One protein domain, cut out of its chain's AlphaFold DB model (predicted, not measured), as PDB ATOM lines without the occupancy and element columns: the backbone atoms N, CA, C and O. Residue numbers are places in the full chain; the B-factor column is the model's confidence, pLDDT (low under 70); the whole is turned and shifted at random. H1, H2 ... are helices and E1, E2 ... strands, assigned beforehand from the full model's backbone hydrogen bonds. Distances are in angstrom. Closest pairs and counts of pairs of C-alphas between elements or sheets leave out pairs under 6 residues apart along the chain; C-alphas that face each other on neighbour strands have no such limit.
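AT A GLANCE: This is residues 100 to 223 and 332 to 361 of the 414 residues of the protein "WcbI domain-containing protein" of Clostridium chromiireducens (UniProt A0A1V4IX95). A twisted sheet of four parallel strands makes the middle, with H3 packed along one face and H9 and H10 packed on H3 farther out. The short helices H7 and H8 and the longer H1 only graze the sheet, H2 runs slantwise to its strands with its end near E2 and E1, and residues 112 to 117, between H1 and H2, stick out. The printed part has 154 residues, with ten named helices and four named strands in the order H1 H2 E1 H3 H4 E2 H5 H6 H7 E3 H8 E4 H9 H10. The sheet's order is E2 E1 E3 E4; the class is mixed, helices and strands. The whole is compact, with a radius of gyration of the C-alphas of 15.4 A and spans of 43 by 36 by 33 A.

HOW THE PARTS SIT: Residues 101 to 102 pair in parallel with residues 160 to 161 of E2, residues 157 to 161. H1, residues 103 to 111, only grazes the sheet with residues 103 to 105. H2, residues 118 to 126, is close to H1 but not clearly touching; their closest C-alphas, Leu 106 and Leu 118, are 7.6 A apart. E1, residues 130 to 135, is parallel to E2, with N 132 and O 158 at 2.8 A, within hydrogen-bond range. H3, residues 138 to 147, is over E1 at a height over the sheet of 9.0 A, running along the strands, and makes two layers with the sheet. H4, residues 151 to 156, only grazes the sheet; E1, H3, H4 and E2 form a strand-helix-strand unit, two parallel neighbour strands with helices between, its crossover right-handed. H5, residues 165 to 170, and H6, residues 174 to 177, are not on the sheet. H7, residues 180 to 183, only grazes it. E3, residues 188 to 192, is parallel to E1, with N 190 and O 133 at 2.8 A. H8, residues 206 to 210, only grazes the sheet, and E4, residues 218 to 222, is parallel to E3, with N 189 and O 218 at 2.8 A; E3, H8 and E4 form a second right-handed unit. H9, residues 332 to 344, touches H3 at a steep tilt of 58 degrees, the closest C-alphas being Ile 143 and Ala 338, 5.5 A. H10, residues 355 to 361, touches H3 at a shallow tilt of 27 degrees, opposite ways, with C-alphas 145 and 358 closest at 7.3 A. Every O i to N i+4 pair is within hydrogen-bond range in H1, H2, H4, H8, H9 and H10, against 5 of 6 in H3 and 0 of 2 in H5, where 2 of 3 O i to N i+3 pairs are; H6 and H7 are too short for such a pair.

IN THESE COORDINATES: H1 begins at C-alpha 103 (232.868, 188.325, 216.210). E1 measures 16.6 A, H3 14.9 A and H9 18.7 A from first to last C-alpha. H10 ends at C-alpha 361 (219.161, 169.799, 221.886).

THE WHOLE: The two C-alphas farthest apart, Lys 115 and Glu 332, are 44.9 A apart. Residues 224 to 331 are not printed, and C-alphas 223 and 332 are 16.2 A apart across the cut. The link E3 to H8 is long, 13 residues. Mean pLDDT of the printed part is 92.9, and no printed residue is under 70.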
ATOM      1  N   TYR A 100     226.118 185.824 223.720       91.00
ATOM      2  CA  TYR A 100     227.512 185.940 223.319       91.00
ATOM      3  C   TYR A 100     227.688 187.090 222.319       91.00
ATOM      4  O   TYR A 100     226.727 187.585 221.725       91.00
ATOM      5  N   ILE A 101     228.934 187.497 222.106       93.25
ATOM      6  CA  ILE A 101     229.333 188.481 221.099       93.25
ATOM      7  C   ILE A 101     229.676 187.733 219.807       93.25
ATOM      8  O   ILE A 101     230.524 186.851 219.825       93.25
ATOM      9  N   ASP A 102     229.032 188.051 218.687       91.75
ATOM     10  CA  ASP A 102     229.333 187.426 217.391       91.75
ATOM     11  C   ASP A 102     230.473 188.187 216.696       91.75
ATOM     12  O   ASP A 102     230.265 189.271 216.142       91.75
ATOM     13  N   TRP A 103     231.695 187.648 216.766       91.12
ATOM     14  CA  TRP A 103     232.868 188.325 216.210       91.12
ATOM     15  C   TRP A 103     232.803 188.456 214.692       91.12
ATOM     16  O   TRP A 103     233.151 189.502 214.147       91.12
ATOM     17  N   MET A 104     232.303 187.429 214.003       89.94
ATOM     18  CA  MET A 104     232.239 187.428 212.544       89.94
ATOM     19  C   MET A 104     231.287 188.503 212.030       89.94
ATOM     20  O   MET A 104     231.618 189.194 211.067       89.94
ATOM     21  N   LYS A 105     230.140 188.709 212.692       91.50
ATOM     22  CA  LYS A 105     229.232 189.810 212.335       91.50
ATOM     23  C   LYS A 105     229.860 191.186 212.593       91.50
ATOM     24  O   LYS A 105     229.654 192.091 211.788       91.50
ATOM     25  N   LEU A 106     230.656 191.352 213.655       92.19
ATOM     26  CA  LEU A 106     231.378 192.607 213.917       92.19
ATOM     27  C   LEU A 106     232.468 192.887 212.876       92.19
ATOM     28  O   LEU A 106     232.554 194.010 212.380       92.19
ATOM     29  N   VAL A 107     233.267 191.882 212.509       90.69
ATOM     30  CA  VAL A 107     234.264 192.023 211.435       90.69
ATOM     31  C   VAL A 107     233.579 192.330 210.112       90.69
ATOM     32  O   VAL A 107     234.012 193.232 209.407       90.69
ATOM     33  N   LYS A 108     232.439 191.697 209.822       91.81
ATOM     34  CA  LYS A 108     231.670 192.000 208.613       91.81
ATOM     35  C   LYS A 108     231.218 193.463 208.548       91.81
ATOM     36  O   LYS A 108     231.342 194.081 207.499       91.81
ATOM     37  N   ILE A 109     230.774 194.048 209.666       93.25
ATOM     38  CA  ILE A 109     230.442 195.486 209.733       93.25
ATOM     39  C   ILE A 109     231.678 196.351 209.442       93.25
ATOM     40  O   ILE A 109     231.574 197.350 208.733       93.25
ATOM     41  N   LYS A 110     232.857 195.965 209.948       91.12
ATOM     42  CA  LYS A 110     234.123 196.658 209.657       91.12
ATOM     43  C   LYS A 110     234.489 196.555 208.171       91.12
ATOM     44  O   LYS A 110     234.844 197.565 207.570       91.12
ATOM     45  N   ASP A 111     234.350 195.372 207.578       91.56
ATOM     46  CA  ASP A 111     234.647 195.105 206.163       91.56
ATOM     47  C   ASP A 111     233.712 195.873 205.212       91.56
ATOM     48  O   ASP A 111     234.101 196.224 204.100       91.56
ATOM     49  N   MET A 112     232.500 196.211 205.665       94.19
ATOM     50  CA  MET A 112     231.564 197.090 204.951       94.19
ATOM     51  C   MET A 112     231.993 198.571 204.942       94.19
ATOM     52  O   MET A 112     231.318 199.396 204.331       94.19
ATOM     53  N   GLY A 113     233.089 198.934 205.619       94.12
ATOM     54  CA  GLY A 113     233.597 200.308 205.694       94.12
ATOM     55  C   GLY A 113     232.930 201.178 206.764       94.12
ATOM     56  O   GLY A 113     233.228 202.373 206.850       94.12
ATOM     57  N   ILE A 114     232.065 200.594 207.599       95.44
ATOM     58  CA  ILE A 114     231.391 201.298 208.694       95.44
ATOM     59  C   ILE A 114     232.430 201.689 209.745       95.44
ATOM     60  O   ILE A 114     233.180 200.852 210.255       95.44
ATOM     61  N   LYS A 115     232.483 202.978 210.088       92.19
ATOM     62  CA  LYS A 115     233.475 203.505 211.033       92.19
ATOM     63  C   LYS A 115     233.011 203.312 212.471       92.19
ATOM     64  O   LYS A 115     232.043 203.929 212.905       92.19
ATOM     65  N   PHE A 116     233.751 202.515 213.232       91.75
ATOM     66  CA  PHE A 116     233.558 202.372 214.672       91.75
ATOM     67  C   PHE A 116     234.827 201.863 215.365       91.75
ATOM     68  O   PHE A 116     235.700 201.259 214.744       91.75
ATOM     69  N   ASP A 117     234.911 202.087 216.676       91.19
ATOM     70  CA  ASP A 117     235.958 201.511 217.521       91.19
ATOM     71  C   ASP A 117     235.517 200.118 217.997       91.19
ATOM     72  O   ASP A 117     234.721 199.973 218.929       91.19
ATOM     73  N   LEU A 118     236.018 199.084 217.316       89.44
ATOM     74  CA  LEU A 118     235.694 197.680 217.582       89.44
ATOM     75  C   LEU A 118     236.001 197.278 219.029       89.44
ATOM     76  O   LEU A 118     235.182 196.623 219.674       89.44
ATOM     77  N   VAL A 119     237.141 197.720 219.562       89.56
ATOM     78  CA  VAL A 119     237.563 197.406 220.930       89.56
ATOM     79  C   VAL A 119     236.610 198.035 221.943       89.56
ATOM     80  O   VAL A 119     236.168 197.366 222.881       89.56
ATOM     81  N   GLN A 120     236.249 199.305 221.757       90.00
ATOM     82  CA  GLN A 120     235.292 199.966 222.642       90.00
ATOM     83  C   GLN A 120     233.900 199.346 222.573       90.00
ATOM     84  O   GLN A 120     233.255 199.206 223.613       90.00
ATOM     85  N   ILE A 121     233.434 198.960 221.384       90.75
ATOM     86  CA  ILE A 121     232.144 198.280 221.235       90.75
ATOM     87  C   ILE A 121     232.145 196.957 221.991       90.75
ATOM     88  O   ILE A 121     231.248 196.734 222.804       90.75
ATOM     89  N   VAL A 122     233.165 196.119 221.797       92.00
ATOM     90  CA  VAL A 122     233.268 194.837 222.505       92.00
ATOM     91  C   VAL A 122     233.282 195.060 224.017       92.00
ATOM     92  O   VAL A 122     232.491 194.439 224.724       92.00
ATOM     93  N   ARG A 123     234.075 196.018 224.521       90.12
ATOM     94  CA  ARG A 123     234.101 196.381 225.953       90.12
ATOM     95  C   ARG A 123     232.736 196.827 226.484       90.12
ATOM     96  O   ARG A 123     232.368 196.471 227.599       90.12
ATOM     97  N   LYS A 124     231.956 197.578 225.702       88.62
ATOM     98  CA  LYS A 124     230.578 197.940 226.078       88.62
ATOM     99  C   LYS A 124     229.660 196.716 226.082       88.62
ATOM    100  O   LYS A 124     228.854 196.557 226.998       88.62
ATOM    101  N   MET A 125     229.803 195.827 225.099       90.38
ATOM    102  CA  MET A 125     229.026 194.589 225.000       90.38
ATOM    103  C   MET A 125     229.322 193.609 226.142       90.38
ATOM    104  O   MET A 125     228.418 192.858 226.516       90.38
ATOM    105  N   THR A 126     230.516 193.640 226.752       90.62
ATOM    106  CA  THR A 126     230.813 192.754 227.890       90.62
ATOM    107  C   THR A 126     230.073 193.119 229.171       90.62
ATOM    108  O   THR A 126     229.879 192.262 230.033       90.62
ATOM    109  N   ARG A 127     229.622 194.375 229.308       86.56
ATOM    110  CA  ARG A 127     228.898 194.881 230.491       86.56
ATOM    111  C   ARG A 127     229.672 194.663 231.794       86.56
ATOM    112  O   ARG A 127     229.098 194.267 232.806       86.56
ATOM    113  N   GLY A 128     230.985 194.884 231.744       89.75
ATOM    114  CA  GLY A 128     231.885 194.718 232.888       89.75
ATOM    115  C   GLY A 128     232.249 193.266 233.209       89.75
ATOM    116  O   GLY A 128     232.993 193.033 234.156       89.75
ATOM    117  N   LYS A 129     231.758 192.291 232.432       95.19
ATOM    118  CA  LYS A 129     232.197 190.895 232.531       95.19
ATOM    119  C   LYS A 129     233.531 190.696 231.820       95.19
ATOM    120  O   LYS A 129     233.867 191.435 230.893       95.19
ATOM    121  N   LYS A 130     234.241 189.647 232.225       97.31
ATOM    122  CA  LYS A 130     235.434 189.144 231.547       97.31
ATOM    123  C   LYS A 130     235.061 188.484 230.225       97.31
ATOM    124  O   LYS A 130     234.019 187.834 230.122       97.31
ATOM    125  N   LEU A 131     235.908 188.632 229.218       97.38
ATOM    126  CA  LEU A 131     235.671 188.061 227.900       97.38
ATOM    127  C   LEU A 131     236.305 186.670 227.805       97.38
ATOM    128  O   LEU A 131     237.499 186.498 228.052       97.38
ATOM    129  N   ALA A 132     235.486 185.683 227.452       98.25
ATOM    130  CA  ALA A 132     235.906 184.309 227.233       98.25
ATOM    131  C   ALA A 132     235.872 183.962 225.737       98.25
ATOM    132  O   ALA A 132     234.927 184.319 225.033       98.25
ATOM    133  N   ILE A 133     236.875 183.231 225.262       97.44
ATOM    134  CA  ILE A 133     236.913 182.647 223.915       97.44
ATOM    135  C   ILE A 133     237.022 181.140 224.059       97.44
ATOM    136  O   ILE A 133     237.825 180.663 224.861       97.44
ATOM    137  N   ILE A 134     236.251 180.395 223.266       97.00
ATOM    138  CA  ILE A 134     236.401 178.946 223.158       97.00
ATOM    139  C   ILE A 134     236.736 178.528 221.724       97.00
ATOM    140  O   ILE A 134     236.025 178.875 220.785       97.00
ATOM    141  N   ASN A 135     237.832 177.789 221.561       95.94
ATOM    142  CA  ASN A 135     238.357 177.340 220.273       95.94
ATOM    143  C   ASN A 135     238.349 175.808 220.172       95.94
ATOM    144  O   ASN A 135     238.812 175.117 221.079       95.94
ATOM    145  N   GLY A 136     237.832 175.259 219.073       95.12
ATOM    146  CA  GLY A 136     237.778 173.813 218.867       95.12
ATOM    147  C   GLY A 136     236.791 173.370 217.792       95.12
ATOM    148  O   GLY A 136     236.348 174.162 216.959       95.12
ATOM    149  N   ASN A 137     236.477 172.078 217.802       92.81
ATOM    150  CA  ASN A 137     235.491 171.436 216.936       92.81
ATOM    151  C   ASN A 137     234.063 171.537 217.514       92.81
ATOM    152  O   ASN A 137     233.766 172.397 218.333       92.81
ATOM    153  N   CYS A 138     233.140 170.678 217.077       90.38
ATOM    154  CA  CYS A 138     231.757 170.671 217.562       90.38
ATOM    155  C   CYS A 138     231.611 170.448 219.082       90.38
ATOM    156  O   CYS A 138     230.655 170.968 219.658       90.38
ATOM    157  N   ASN A 139     232.559 169.778 219.751       94.56
ATOM    158  CA  ASN A 139     232.504 169.522 221.196       94.56
ATOM    159  C   ASN A 139     232.483 170.830 221.997       94.56
ATOM    160  O   ASN A 139     231.793 170.939 223.012       94.56
ATOM    161  N   THR A 140     233.221 171.845 221.536       95.12
ATOM    162  CA  THR A 140     233.311 173.124 222.246       95.12
ATOM    163  C   THR A 140     231.999 173.888 222.236       95.12
ATOM    164  O   THR A 140     231.715 174.582 223.206       95.12
ATOM    165  N   THR A 141     231.155 173.715 221.214       93.44
ATOM    166  CA  THR A 141     229.813 174.309 221.199       93.44
ATOM    167  C   THR A 141     228.973 173.784 222.359       93.44
ATOM    168  O   THR A 141     228.402 174.579 223.101       93.44
ATOM    169  N   SER A 142     228.930 172.467 222.573       94.19
ATOM    170  CA  SER A 142     228.163 171.880 223.678       94.19
ATOM    171  C   SER A 142     228.746 172.263 225.041       94.19
ATOM    172  O   SER A 142     227.998 172.666 225.932       94.19
ATOM    173  N   ILE A 143     230.077 172.244 225.190       96.94
ATOM    174  CA  ILE A 143     230.757 172.699 226.415       96.94
ATOM    175  C   ILE A 143     230.419 174.168 226.715       96.94
ATOM    176  O   ILE A 143     230.063 174.496 227.848       96.94
ATOM    177  N   GLN A 144     230.466 175.047 225.706       96.31
ATOM    178  CA  GLN A 144     230.088 176.454 225.844       96.31
ATOM    179  C   GLN A 144     228.659 176.588 226.372       96.31
ATOM    180  O   GLN A 144     228.437 177.371 227.289       96.31
ATOM    181  N   ARG A 145     227.701 175.805 225.857       95.19
ATOM    182  CA  ARG A 145     226.303 175.858 226.321       95.19
ATOM    183  C   ARG A 145     226.142 175.446 227.781       95.19
ATOM    184  O   ARG A 145     225.382 176.097 228.495       95.19
ATOM    185  N   TYR A 146     226.878 174.439 228.258       96.81
ATOM    186  CA  TYR A 146     226.890 174.124 229.690       96.81
ATOM    187  C   TYR A 146     227.458 175.291 230.508       96.81
ATOM    188  O   TYR A 146     226.818 175.727 231.465       96.81
ATOM    189  N   LEU A 147     228.589 175.878 230.106       97.38
ATOM    190  CA  LEU A 147     229.177 177.033 230.802       97.38
ATOM    191  C   LEU A 147     228.235 178.256 230.805       97.38
ATOM    192  O   LEU A 147     227.995 178.849 231.856       97.38
ATOM    193  N   GLU A 148     227.611 178.573 229.669       95.31
ATOM    194  CA  GLU A 148     226.580 179.615 229.512       95.31
ATOM    195  C   GLU A 148     225.273 179.306 230.253       95.31
ATOM    196  O   GLU A 148     224.407 180.171 230.365       95.31
ATOM    197  N   SER A 149     225.086 178.096 230.771       95.38
ATOM    198  CA  SER A 149     223.936 177.761 231.616       95.38
ATOM    199  C   SER A 149     224.246 177.864 233.111       95.38
ATOM    200  O   SER A 149     223.328 177.904 233.937       95.38
ATOM    201  N   ASN A 150     225.529 177.960 233.474       97.19
ATOM    202  CA  ASN A 150     225.972 178.112 234.850       97.19
ATOM    203  C   ASN A 150     225.842 179.573 235.312       97.19
ATOM    204  O   ASN A 150     226.244 180.519 234.628       97.19
ATOM    205  N   LYS A 151     225.234 179.791 236.482       95.56
ATOM    206  CA  LYS A 151     224.897 181.140 236.960       95.56
ATOM    207  C   LYS A 151     226.135 181.932 237.379       95.56
ATOM    208  O   LYS A 151     226.213 183.122 237.076       95.56
ATOM    209  N   GLU A 152     227.067 181.297 238.080       96.56
ATOM    210  CA  GLU A 152     228.307 181.924 238.534       96.56
ATOM    211  C   GLU A 152     229.227 182.258 237.354       96.56
ATOM    212  O   GLU A 152     229.685 183.397 237.245       96.56
ATOM    213  N   PHE A 153     229.386 181.337 236.397       97.62
ATOM    214  CA  PHE A 153     230.121 181.595 235.158       97.62
ATOM    215  C   PHE A 153     229.558 182.815 234.421       97.62
ATOM    216  O   PHE A 153     230.286 183.768 234.162       97.62
ATOM    217  N   ASN A 154     228.245 182.858 234.180       94.56
ATOM    218  CA  ASN A 154     227.597 183.975 233.484       94.56
ATOM    219  C   ASN A 154     227.665 185.316 234.211       94.56
ATOM    220  O   ASN A 154     227.446 186.355 233.585       94.56
ATOM    221  N   ARG A 155     227.863 185.333 235.530       94.44
ATOM    222  CA  ARG A 155     228.071 186.589 236.265       94.44
ATOM    223  C   ARG A 155     229.446 187.171 235.963       94.44
ATOM    224  O   ARG A 155     229.563 188.388 235.875       94.44
ATOM    225  N   ASN A 156     230.433 186.304 235.766       96.50
ATOM    226  CA  ASN A 156     231.835 186.676 235.631       96.50
ATOM    227  C   ASN A 156     232.287 186.796 234.173       96.50
ATOM    228  O   ASN A 156     233.135 187.634 233.881       96.50
ATOM    229  N   PHE A 157     231.716 185.996 233.270       97.56
ATOM    230  CA  PHE A 157     232.170 185.846 231.892       97.56
ATOM    231  C   PHE A 157     231.056 186.079 230.866       97.56
ATOM    232  O   PHE A 157     229.866 185.887 231.132       97.56
ATOM    233  N   ILE A 158     231.466 186.479 229.667       96.19
ATOM    234  CA  ILE A 158     230.672 186.469 228.438       96.19
ATOM    235  C   ILE A 158     231.525 185.888 227.318       96.19
ATOM    236  O   ILE A 158     232.705 186.222 227.205       96.19
ATOM    237  N   PHE A 159     230.939 185.030 226.487       96.81
ATOM    238  CA  PHE A 159     231.652 184.511 225.331       96.81
ATOM    239  C   PHE A 159     231.671 185.517 224.188       96.81
ATOM    240  O   PHE A 159     230.670 186.178 223.907       96.81
ATOM    241  N   ILE A 160     232.794 185.573 223.486       94.62
ATOM    242  CA  ILE A 160     232.827 185.987 222.089       94.62
ATOM    243  C   ILE A 160     232.932 184.719 221.238       94.62
ATOM    244  O   ILE A 160     233.784 183.857 221.462       94.62
ATOM    245  N   GLN A 161     231.997 184.563 220.311       91.06
ATOM    246  CA  GLN A 161     231.930 183.401 219.449       91.06
ATOM    247  C   GLN A 161     232.857 183.604 218.256       91.06
ATOM    248  O   GLN A 161     232.739 184.584 217.515       91.06
ATOM    249  N   ILE A 162     233.737 182.627 218.067       92.06
ATOM    250  CA  ILE A 162     234.519 182.434 216.852       92.06
ATOM    251  C   ILE A 162     234.002 181.186 216.112       92.06
ATOM    252  O   ILE A 162     233.394 180.312 216.739       92.06
ATOM    253  N   PRO A 163     234.212 181.086 214.791       91.31
ATOM    254  CA  PRO A 163     234.002 179.861 214.028       91.31
ATOM    255  C   PRO A 163     234.768 178.678 214.624       91.31
ATOM    256  O   PRO A 163     235.850 178.831 215.188       91.31
ATOM    257  N   ARG A 164     234.219 177.480 214.457       91.19
ATOM    258  CA  ARG A 164     234.880 176.221 214.799       91.19
ATOM    259  C   ARG A 164     235.957 175.907 213.774       91.19
ATOM    260  O   ARG A 164     235.834 176.235 212.596       91.19
ATOM    261  N   VAL A 165     236.953 175.136 214.196       90.88
ATOM    262  CA  VAL A 165     238.078 174.748 213.333       90.88
ATOM    263  C   VAL A 165     237.622 174.040 212.046       90.88
ATOM    264  O   VAL A 165     238.152 174.293 210.968       90.88
ATOM    265  N   CYS A 166     236.574 173.210 212.120       86.19
ATOM    266  CA  CYS A 166     236.042 172.498 210.958       86.19
ATOM    267  C   CYS A 166     235.356 173.409 209.929       86.19
ATOM    268  O   CYS A 166     235.245 173.034 208.764       86.19
ATOM    269  N   GLU A 167     234.923 174.604 210.339       86.44
ATOM    270  CA  GLU A 167     234.262 175.584 209.471       86.44
ATOM    271  C   GLU A 167     235.267 176.344 208.595       86.44
ATOM    272  O   GLU A 167     234.869 176.975 207.621       86.44
ATOM    273  N   ALA A 168     236.577 176.205 208.844       84.88
ATOM    274  CA  ALA A 168     237.620 176.702 207.944       84.88
ATOM    275  C   ALA A 168     237.445 176.186 206.501       84.88
ATOM    276  O   ALA A 168     237.741 176.892 205.542       84.88
ATOM    277  N   ARG A 169     236.896 174.972 206.337       77.44
ATOM    278  CA  ARG A 169     236.601 174.368 205.023       77.44
ATOM    279  C   ARG A 169     235.424 175.014 204.298       77.44
ATOM    280  O   ARG A 169     235.259 174.803 203.104       77.44
ATOM    281  N   SER A 170     234.616 175.796 205.006       74.12
ATOM    282  CA  SER A 170     233.409 176.441 204.489       74.12
ATOM    283  C   SER A 170     233.651 177.895 204.068       74.12
ATOM    284  O   SER A 170     232.704 178.670 203.980       74.12
ATOM    285  N   GLY A 171     234.909 178.284 203.821       70.12
ATOM    286  CA  GLY A 171     235.251 179.627 203.340       70.12
ATOM    287  C   GLY A 171     235.141 180.721 204.405       70.12
ATOM    288  O   GLY A 171     234.916 181.883 204.071       70.12
ATOM    289  N   VAL A 172     235.279 180.365 205.688       78.44
ATOM    290  CA  VAL A 172     235.364 181.346 206.779       78.44
ATOM    291  C   VAL A 172     236.495 182.338 206.497       78.44
ATOM    292  O   VAL A 172     237.597 181.944 206.113       78.44
ATOM    293  N   ASN A 173     236.238 183.629 206.727       79.88
ATOM    294  CA  ASN A 173     237.256 184.670 206.622       79.88
ATOM    295  C   ASN A 173     238.313 184.485 207.728       79.88
ATOM    296  O   ASN A 173     238.157 184.992 208.836       79.88
ATOM    297  N   LEU A 174     239.391 183.753 207.433       81.50
ATOM    298  CA  LEU A 174     240.482 183.489 208.377       81.50
ATOM    299  C   LEU A 174     241.177 184.773 208.850       81.50
ATOM    300  O   LEU A 174     241.649 184.822 209.984       81.50
ATOM    301  N   ALA A 175     241.181 185.836 208.036       80.81
ATOM    302  CA  ALA A 175     241.733 187.125 208.448       80.81
ATOM    303  C   ALA A 175     240.951 187.734 209.621       80.81
ATOM    304  O   ALA A 175     241.551 188.401 210.457       80.81
ATOM    305  N   ALA A 176     239.648 187.443 209.741       79.25
ATOM    306  CA  ALA A 176     238.846 187.837 210.899       79.25
ATOM    307  C   ALA A 176     239.338 187.165 212.191       79.25
ATOM    308  O   ALA A 176     239.299 187.770 213.259       79.25
ATOM    309  N   ILE A 177     239.814 185.921 212.100       83.81
ATOM    310  CA  ILE A 177     240.341 185.152 213.237       83.81
ATOM    311  C   ILE A 177     241.750 185.608 213.595       83.81
ATOM    312  O   ILE A 177     242.099 185.667 214.767       83.81
ATOM    313  N   ALA A 178     242.550 185.992 212.606       81.38
ATOM    314  CA  ALA A 178     243.918 186.460 212.800       81.38
ATOM    315  C   ALA A 178     244.030 187.908 213.331       81.38
ATOM    316  O   ALA A 178     245.121 188.471 213.314       81.38
ATOM    317  N   MET A 179     242.933 188.534 213.778       85.38
ATOM    318  CA  MET A 179     242.937 189.911 214.289       85.38
ATOM    319  C   MET A 179     243.490 189.983 215.724       85.38
ATOM    320  O   MET A 179     242.817 189.510 216.647       85.38
ATOM    321  N   PRO A 180     244.654 190.620 215.969       86.38
ATOM    322  CA  PRO A 180     245.242 190.693 217.307       86.38
ATOM    323  C   PRO A 180     244.333 191.386 218.327       86.38
ATOM    324  O   PRO A 180     244.325 191.018 219.499       86.38
ATOM    325  N   GLU A 181     243.526 192.360 217.897       90.06
ATOM    326  CA  GLU A 181     242.634 193.113 218.782       90.06
ATOM    327  C   GLU A 181     241.595 192.216 219.470       90.06
ATOM    328  O   GLU A 181     241.202 192.513 220.597       90.06
ATOM    329  N   LEU A 182     241.178 191.108 218.840       90.56
ATOM    330  CA  LEU A 182     240.312 190.104 219.466       90.56
ATOM    331  C   LEU A 182     241.022 189.430 220.641       90.56
ATOM    332  O   LEU A 182     240.517 189.392 221.764       90.56
ATOM    333  N   TRP A 183     242.206 188.889 220.368       93.88
ATOM    334  CA  TRP A 183     242.960 188.055 221.300       93.88
ATOM    335  C   TRP A 183     243.484 188.853 222.493       93.88
ATOM    336  O   TRP A 183     243.504 188.352 223.615       93.88
ATOM    337  N   GLN A 184     243.803 190.130 222.283       94.00
ATOM    338  CA  GLN A 184     244.227 191.052 223.339       94.00
ATOM    339  C   GLN A 184     243.093 191.433 224.312       94.00
ATOM    340  O   GLN A 184     243.353 191.906 225.423       94.00
ATOM    341  N   LEU A 185     241.827 191.218 223.935       94.25
ATOM    342  CA  LEU A 185     240.672 191.408 224.821       94.25
ATOM    343  C   LEU A 185     240.306 190.158 225.621       94.25
ATOM    344  O   LEU A 185     239.487 190.254 226.530       94.25
ATOM    345  N   CYS A 186     240.886 189.006 225.295       97.00
ATOM    346  CA  CYS A 186     240.562 187.735 225.923       97.00
ATOM    347  C   CYS A 186     241.099 187.658 227.357       97.00
ATOM    348  O   CYS A 186     242.307 187.713 227.582       97.00
ATOM    349  N   ASP A 187     240.205 187.470 228.326       98.19
ATOM    350  CA  ASP A 187     240.561 187.234 229.729       98.19
ATOM    351  C   ASP A 187     240.615 185.732 230.057       98.19
ATOM    352  O   ASP A 187     241.347 185.315 230.955       98.19
ATOM    353  N   LEU A 188     239.834 184.921 229.333       98.56
ATOM    354  CA  LEU A 188     239.770 183.468 229.473       98.56
ATOM    355  C   LEU A 188     239.762 182.789 228.101       98.56
ATOM    356  O   LEU A 188     238.771 182.842 227.375       98.56
ATOM    357  N   PHE A 189     240.835 182.081 227.778       98.44
ATOM    358  CA  PHE A 189     240.935 181.258 226.582       98.44
ATOM    359  C   PHE A 189     240.743 179.781 226.924       98.44
ATOM    360  O   PHE A 189     241.542 179.191 227.649       98.44
ATOM    361  N   ILE A 190     239.695 179.175 226.375       98.56
ATOM    362  CA  ILE A 190     239.438 177.736 226.440       98.56
ATOM    363  C   ILE A 190     239.717 177.162 225.053       98.56
ATOM    364  O   ILE A 190     239.232 177.686 224.055       98.56
ATOM    365  N   SER A 191     240.498 176.094 224.947       97.44
ATOM    366  CA  SER A 191     240.867 175.562 223.633       97.44
ATOM    367  C   SER A 191     241.027 174.058 223.659       97.44
ATOM    368  O   SER A 191     241.666 173.520 224.562       97.44
ATOM    369  N   GLN A 192     240.501 173.379 222.643       96.56
ATOM    370  CA  GLN A 192     241.021 172.061 222.305       96.56
ATOM    371  C   GLN A 192     242.477 172.192 221.846       96.56
ATOM    372  O   GLN A 192     242.819 173.139 221.137       96.56
ATOM    373  N   LYS A 193     243.340 171.243 222.223       95.25
ATOM    374  CA  LYS A 193     244.720 171.175 221.720       95.25
ATOM    375  C   LYS A 193     244.694 170.915 220.208       95.25
ATOM    376  O   LYS A 193     244.404 169.805 219.766       95.25
ATOM    377  N   ILE A 194     244.981 171.953 219.425       94.81
ATOM    378  CA  ILE A 194     245.046 171.952 217.961       94.81
ATOM    379  C   ILE A 194     246.479 172.302 217.565       94.81
ATOM    380  O   ILE A 194     246.994 173.355 217.940       94.81
ATOM    381  N   LEU A 195     247.116 171.412 216.808       93.44
ATOM    382  CA  LEU A 195     248.500 171.567 216.357       93.44
ATOM    383  C   LEU A 195     248.601 172.556 215.184       93.44
ATOM    384  O   LEU A 195     247.647 172.704 214.415       93.44
ATOM    385  N   LEU A 196     249.762 173.195 214.993       93.06
ATOM    386  CA  LEU A 196     250.024 174.046 213.820       93.06
ATOM    387  C   LEU A 196     249.803 173.329 212.482       93.06
ATOM    388  O   LEU A 196     249.278 173.928 211.549       93.06
ATOM    389  N   ASN A 197     250.158 172.046 212.393       91.31
ATOM    390  CA  ASN A 197     250.020 171.217 211.192       91.31
ATOM    391  C   ASN A 197     248.656 170.507 211.093       91.31
ATOM    392  O   ASN A 197     248.568 169.390 210.582       91.31
ATOM    393  N   ASN A 198     247.592 171.125 211.609       90.44
ATOM    394  CA  ASN A 198     246.242 170.577 211.516       90.44
ATOM    395  C   ASN A 198     245.704 170.577 210.067       90.44
ATOM    396  O   ASN A 198     246.176 171.312 209.206       90.44
ATOM    397  N   GLU A 199     244.667 169.776 209.816       87.25
ATOM    398  CA  GLU A 199     244.038 169.595 208.494       87.25
ATOM    399  C   GLU A 199     243.119 170.752 208.038       87.25
ATOM    400  O   GLU A 199     242.396 170.612 207.043       87.25
ATOM    401  N   PHE A 200     243.065 171.845 208.804       89.12
ATOM    402  CA  PHE A 200     242.161 172.971 208.590       89.12
ATOM    403  C   PHE A 200     242.948 174.248 208.285       89.12
ATOM    404  O   PHE A 200     243.214 174.536 207.122       89.12
ATOM    405  N   ALA A 201     243.320 175.017 209.309       90.44
ATOM    406  CA  ALA A 201     244.058 176.264 209.157       90.44
ATOM    407  C   ALA A 201     244.916 176.542 210.399       90.44
ATOM    408  O   ALA A 201     244.516 176.257 211.535       90.44
ATOM    409  N   LYS A 202     246.105 177.117 210.190       91.62
ATOM    410  CA  LYS A 202     247.063 177.421 211.269       91.62
ATOM    411  C   LYS A 202     246.513 178.449 212.262       91.62
ATOM    412  O   LYS A 202     246.905 178.442 213.422       91.62
ATOM    413  N   GLU A 203     245.580 179.292 211.825       92.06
ATOM    414  CA  GLU A 203     244.955 180.358 212.610       92.06
ATOM    415  C   GLU A 203     244.136 179.817 213.792       92.06
ATOM    416  O   GLU A 203     243.928 180.527 214.772       92.06
ATOM    417  N   PHE A 204     243.718 178.549 213.732       93.00
ATOM    418  CA  PHE A 204     243.030 177.857 214.826       93.00
ATOM    419  C   PHE A 204     243.970 177.065 215.742       93.00
ATOM    420  O   PHE A 204     243.512 176.503 216.741       93.00
ATOM    421  N   ALA A 205     245.264 176.980 215.416       94.88
ATOM    422  CA  ALA A 205     246.223 176.254 216.235       94.88
ATOM    423  C   ALA A 205     246.349 176.906 217.616       94.88
ATOM    424  O   ALA A 205     246.433 178.130 217.744       94.88
ATOM    425  N   THR A 206     246.387 176.080 218.662       95.06
ATOM    426  CA  THR A 206     246.410 176.557 220.047       95.06
ATOM    427  C   THR A 206     247.619 177.453 220.291       95.06
ATOM    428  O   THR A 206     247.470 178.519 220.874       95.06
ATOM    429  N   GLU A 207     248.799 177.061 219.807       95.06
ATOM    430  CA  GLU A 207     250.034 177.837 219.973       95.06
ATOM    431  C   GLU A 207     250.013 179.175 219.215       95.06
ATOM    432  O   GLU A 207     250.438 180.194 219.761       95.06
ATOM    433  N   TYR A 208     249.428 179.207 218.012       94.56
ATOM    434  CA  TYR A 208     249.262 180.434 217.230       94.56
ATOM    435  C   TYR A 208     248.370 181.445 217.956       94.56
ATOM    436  O   TYR A 208     248.714 182.623 218.065       94.56
ATOM    437  N   ILE A 209     247.246 180.988 218.510       95.06
ATOM    438  CA  ILE A 209     246.351 181.853 219.285       95.06
ATOM    439  C   ILE A 209     247.026 182.282 220.588       95.06
ATOM    440  O   ILE A 209     247.015 183.464 220.916       95.06
ATOM    441  N   VAL A 210     247.664 181.355 221.311       95.81
ATOM    442  CA  VAL A 210     248.343 181.655 222.582       95.81
ATOM    443  C   VAL A 210     249.408 182.739 222.417       95.81
ATOM    444  O   VAL A 210     249.492 183.605 223.286       95.81
ATOM    445  N   SER A 211     250.146 182.768 221.301       94.62
ATOM    446  CA  SER A 211     251.126 183.836 221.026       94.62
ATOM    447  C   SER A 211     250.522 185.235 220.834       94.62
ATOM    448  O   SER A 211     251.246 186.224 220.878       94.62
ATOM    449  N   GLN A 212     249.205 185.329 220.634       95.06
ATOM    450  CA  GLN A 212     248.473 186.584 220.453       95.06
ATOM    451  C   GLN A 212     247.691 187.004 221.700       95.06
ATOM    452  O   GLN A 212     247.097 188.082 221.705       95.06
ATOM    453  N   LEU A 213     247.648 186.169 222.741       96.62
ATOM    454  CA  LEU A 213     246.975 186.492 223.997       96.62
ATOM    455  C   LEU A 213     247.856 187.387 224.868       96.62
ATOM    456  O   LEU A 213     249.083 187.379 224.774       96.62
ATOM    457  N   ARG A 214     247.222 188.113 225.791       96.50
ATOM    458  CA  ARG A 214     247.946 188.761 226.886       96.50
ATOM    459  C   ARG A 214     248.574 187.715 227.813       96.50
ATOM    460  O   ARG A 214     248.064 186.598 227.959       96.50
ATOM    461  N   GLU A 215     249.654 188.097 228.487       95.12
ATOM    462  CA  GLU A 215     250.331 187.236 229.464       95.12
ATOM    463  C   GLU A 215     249.386 186.822 230.605       95.12
ATOM    464  O   GLU A 215     249.319 185.643 230.957       95.12
ATOM    465  N   ASP A 216     248.569 187.765 231.086       96.81
ATOM    466  CA  ASP A 216     247.594 187.589 232.169       96.81
ATOM    467  C   ASP A 216     246.307 186.847 231.761       96.81
ATOM    468  O   ASP A 216     245.463 186.560 232.613       96.81
ATOM    469  N   CYS A 217     246.142 186.508 230.476       98.06
ATOM    470  CA  CYS A 217     245.004 185.727 230.001       98.06
ATOM    471  C   CYS A 217     245.052 184.309 230.588       98.06
ATOM    472  O   CYS A 217     246.037 183.578 230.395       98.06
ATOM    473  N   GLN A 218     243.974 183.900 231.263       98.31
ATOM    474  CA  GLN A 218     243.838 182.545 231.789       98.31
ATOM    475  C   GLN A 218     243.613 181.565 230.636       98.31
ATOM    476  O   GLN A 218     242.729 181.764 229.808       98.31
ATOM    477  N   LYS A 219     244.390 180.480 230.594       98.31
ATOM    478  CA  LYS A 219     244.358 179.485 229.516       98.31
ATOM    479  C   LYS A 219     243.900 178.143 230.085       98.31
ATOM    480  O   LYS A 219     244.459 177.677 231.073       98.31
ATOM    481  N   ILE A 220     242.886 177.538 229.474       98.62
ATOM    482  CA  ILE A 220     242.386 176.203 229.811       98.62
ATOM    483  C   ILE A 220     242.427 175.360 228.545       98.62
ATOM    484  O   ILE A 220     241.636 175.558 227.623       98.62
ATOM    485  N   ILE A 221     243.364 174.420 228.500       98.25
ATOM    486  CA  ILE A 221     243.525 173.518 227.362       98.25
ATOM    487  C   ILE A 221     242.851 172.188 227.678       98.25
ATOM    488  O   ILE A 221     243.079 171.610 228.741       98.25
ATOM    489  N   ILE A 222     242.035 171.706 226.748       97.50
ATOM    490  CA  ILE A 222     241.374 170.399 226.801       97.50
ATOM    491  C   ILE A 222     241.849 169.555 225.613       97.50
ATOM    492  O   ILE A 222     242.227 170.105 224.576       97.50
ATOM    493  N   ALA A 223     241.841 168.230 225.715       92.25
ATOM    494  CA  ALA A 223     242.084 167.399 224.538       92.25
ATOM    495  C   ALA A 223     240.834 167.300 223.655       92.25
ATOM    496  O   ALA A 223     239.700 167.547 224.076       92.25
ATOM    497  N   GLU A 332     226.836 163.481 228.671       95.94
ATOM    498  CA  GLU A 332     227.404 163.226 229.995       95.94
ATOM    499  C   GLU A 332     228.886 163.610 230.044       95.94
ATOM    500  O   GLU A 332     229.291 164.394 230.907       95.94
ATOM    501  N   LEU A 333     229.676 163.155 229.070       97.25
ATOM    502  CA  LEU A 333     231.107 163.436 229.023       97.25
ATOM    503  C   LEU A 333     231.399 164.922 228.748       97.25
ATOM    504  O   LEU A 333     232.286 165.520 229.361       97.25
ATOM    505  N   LEU A 334     230.612 165.556 227.870       97.75
ATOM    506  CA  LEU A 334     230.699 166.998 227.597       97.75
ATOM    507  C   LEU A 334     230.371 167.836 228.846       97.75
ATOM    508  O   LEU A 334     231.038 168.838 229.122       97.75
ATOM    509  N   LYS A 335     229.367 167.406 229.615       97.44
ATOM    510  CA  LYS A 335     228.964 168.017 230.885       97.44
ATOM    511  C   LYS A 335     230.042 167.854 231.953       97.44
ATOM    512  O   LYS A 335     230.338 168.818 232.662       97.44
ATOM    513  N   GLU A 336     230.657 166.681 232.057       98.06
ATOM    514  CA  GLU A 336     231.769 166.448 232.980       98.06
ATOM    515  C   GLU A 336     232.982 167.327 232.635       98.06
ATOM    516  O   GLU A 336     233.526 168.009 233.505       98.06
ATOM    517  N   CYS A 337     233.323 167.452 231.348       98.31
ATOM    518  CA  CYS A 337     234.354 168.386 230.893       98.31
ATOM    519  C   CYS A 337     234.040 169.835 231.315       98.31
ATOM    520  O   CYS A 337     234.893 170.523 231.885       98.31
ATOM    521  N   ALA A 338     232.793 170.291 231.144       98.19
ATOM    522  CA  ALA A 338     232.366 171.613 231.608       98.19
ATOM    523  C   ALA A 338     232.493 171.772 233.137       98.19
ATOM    524  O   ALA A 338     232.964 172.813 233.606       98.19
ATOM    525  N   LYS A 339     232.148 170.752 233.938       98.50
ATOM    526  CA  LYS A 339     232.331 170.780 235.403       98.50
ATOM    527  C   LYS A 339     233.801 170.921 235.788       98.50
ATOM    528  O   LYS A 339     234.109 171.736 236.666       98.50
ATOM    529  N   ARG A 340     234.702 170.193 235.122       98.44
ATOM    530  CA  ARG A 340     236.153 170.278 235.352       98.44
ATOM    531  C   ARG A 340     236.714 171.644 234.954       98.44
ATOM    532  O   ARG A 340     237.469 172.224 235.731       98.44
ATOM    533  N   ILE A 341     236.250 172.236 233.848       98.62
ATOM    534  CA  ILE A 341     236.567 173.632 233.488       98.62
ATOM    535  C   ILE A 341     236.136 174.590 234.607       98.62
ATOM    536  O   ILE A 341     236.936 175.406 235.063       98.62
ATOM    537  N   LEU A 342     234.907 174.460 235.122       98.56
ATOM    538  CA  LEU A 342     234.456 175.269 236.259       98.56
ATOM    539  C   LEU A 342     235.349 175.064 237.500       98.56
ATOM    540  O   LEU A 342     235.491 175.982 238.300       98.56
ATOM    541  N   THR A 343     235.953 173.882 237.687       98.25
ATOM    542  CA  THR A 343     236.826 173.587 238.844       98.25
ATOM    543  C   THR A 343     238.140 174.334 238.705       98.25
ATOM    544  O   THR A 343     238.574 174.980 239.656       98.25
ATOM    545  N   VAL A 344     238.717 174.338 237.502       98.19
ATOM    546  CA  VAL A 344     239.900 175.145 237.167       98.19
ATOM    547  C   VAL A 344     239.624 176.639 237.377       98.19
ATOM    548  O   VAL A 344     240.476 177.367 237.884       98.19
ATOM    549  N   LEU A 345     238.409 177.095 237.057       98.12
ATOM    550  CA  LEU A 345     237.950 178.468 237.303       98.12
ATOM    551  C   LEU A 345     237.605 178.759 238.773       98.12
ATOM    552  O   LEU A 345     237.237 179.887 239.092       98.12
ATOM    553  N   LYS A 346     237.716 177.764 239.665       97.69
ATOM    554  CA  LYS A 346     237.343 177.835 241.089       97.69
ATOM    555  C   LYS A 346     235.875 178.210 241.333       97.69
ATOM    556  O   LYS A 346     235.528 178.655 242.426       97.69
ATOM    557  N   ILE A 347     235.018 177.978 240.340       97.44
ATOM    558  CA  ILE A 347     233.567 178.143 240.428       97.44
ATOM    559  C   ILE A 347     232.993 176.927 241.158       97.44
ATOM    560  O   ILE A 347     233.138 175.782 240.703       97.44
ATOM    561  N   GLN A 348     232.368 177.192 242.307       91.94
ATOM    562  CA  GLN A 348     231.843 176.164 243.211       91.94
ATOM    563  C   GLN A 348     230.503 175.614 242.717       91.94
ATOM    564  O   GLN A 348     230.260 174.410 242.788       91.94
ATOM    565  N   GLU A 349     229.635 176.475 242.178       90.50
ATOM    566  CA  GLU A 349     228.348 176.054 241.627       90.50
ATOM    567  C   GLU A 349     228.570 175.211 240.358       90.50
ATOM    568  O   GLU A 349     228.974 175.733 239.323       90.50
ATOM    569  N   LYS A 350     228.278 173.906 240.410       90.94
ATOM    570  CA  LYS A 350     228.333 172.984 239.250       90.94
ATOM    571  C   LYS A 350     226.976 172.730 238.598       90.94
ATOM    572  O   LYS A 350     226.832 171.808 237.803       90.94
ATOM    573  N   PHE A 351     225.976 173.521 238.970       93.94
ATOM    574  CA  PHE A 351     224.627 173.394 238.449       93.94
ATOM    575  C   PHE A 351     224.504 174.065 237.074       93.94
ATOM    576  O   PHE A 351     225.026 175.164 236.851       93.94
ATOM    577  N   PHE A 352     223.781 173.407 236.169       95.50
ATOM    578  CA  PHE A 352     223.512 173.872 234.813       95.50
ATOM    579  C   PHE A 352     222.014 174.116 234.640       95.50
ATOM    580  O   PHE A 352     221.185 173.220 234.802       95.50
ATOM    581  N   LYS A 353     221.627 175.354 234.316       94.38
ATOM    582  CA  LYS A 353     220.215 175.662 234.063       94.38
ATOM    583  C   LYS A 353     219.736 174.946 232.804       94.38
ATOM    584  O   LYS A 353     220.419 174.951 231.788       94.38
ATOM    585  N   HIS A 354     218.513 174.424 232.849       91.88
ATOM    586  CA  HIS A 354     217.900 173.724 231.717       91.88
ATOM    587  C   HIS A 354     218.721 172.515 231.229       91.88
ATOM    588  O   HIS A 354     218.680 172.199 230.048       91.88
ATOM    589  N   GLU A 355     219.427 171.819 232.128       91.50
ATOM    590  CA  GLU A 355     220.290 170.670 231.804       91.50
ATOM    591  C   GLU A 355     219.622 169.657 230.862       91.50
ATOM    592  O   GLU A 355     220.167 169.359 229.807       91.50
ATOM    593  N   ARG A 356     218.375 169.249 231.134       91.00
ATOM    594  CA  ARG A 356     217.622 168.331 230.256       91.00
ATOM    595  C   ARG A 356     217.446 168.847 228.820       91.00
ATOM    596  O   ARG A 356     217.424 168.061 227.875       91.00
ATOM    597  N   TYR A 357     217.281 170.157 228.641       92.44
ATOM    598  CA  TYR A 357     217.217 170.763 227.309       92.44
ATOM    599  C   TYR A 357     218.587 170.704 226.627       92.44
ATOM    600  O   TYR A 357     218.660 170.369 225.448       92.44
ATOM    601  N   LEU A 358     219.669 170.963 227.370       91.88
ATOM    602  CA  LEU A 358     221.033 170.886 226.844       91.88
ATOM    603  C   LEU A 358     221.397 169.466 226.406       91.88
ATOM    604  O   LEU A 358     221.880 169.281 225.289       91.88
ATOM    605  N   ASP A 359     221.075 168.486 227.251       89.88
ATOM    606  CA  ASP A 359     221.343 167.063 227.036       89.88
ATOM    607  C   ASP A 359     220.628 166.513 225.787       89.88
ATOM    608  O   ASP A 359     221.070 165.532 225.199       89.88
ATOM    609  N   THR A 360     219.545 167.163 225.343       85.38
ATOM    610  CA  THR A 360     218.741 166.725 224.189       85.38
ATOM    611  C   THR A 360     218.966 167.559 222.926       85.38
ATOM    612  O   THR A 360     219.007 167.002 221.832       85.38
ATOM    613  N   HIS A 361     219.120 168.884 223.040       86.81
ATOM    614  CA  HIS A 361     219.161 169.799 221.886       86.81
ATOM    615  C   HIS A 361     220.578 170.172 221.440       86.81
ATOM    616  O   HIS A 361     220.761 170.596 220.300       86.81
TER     617      HIS A 361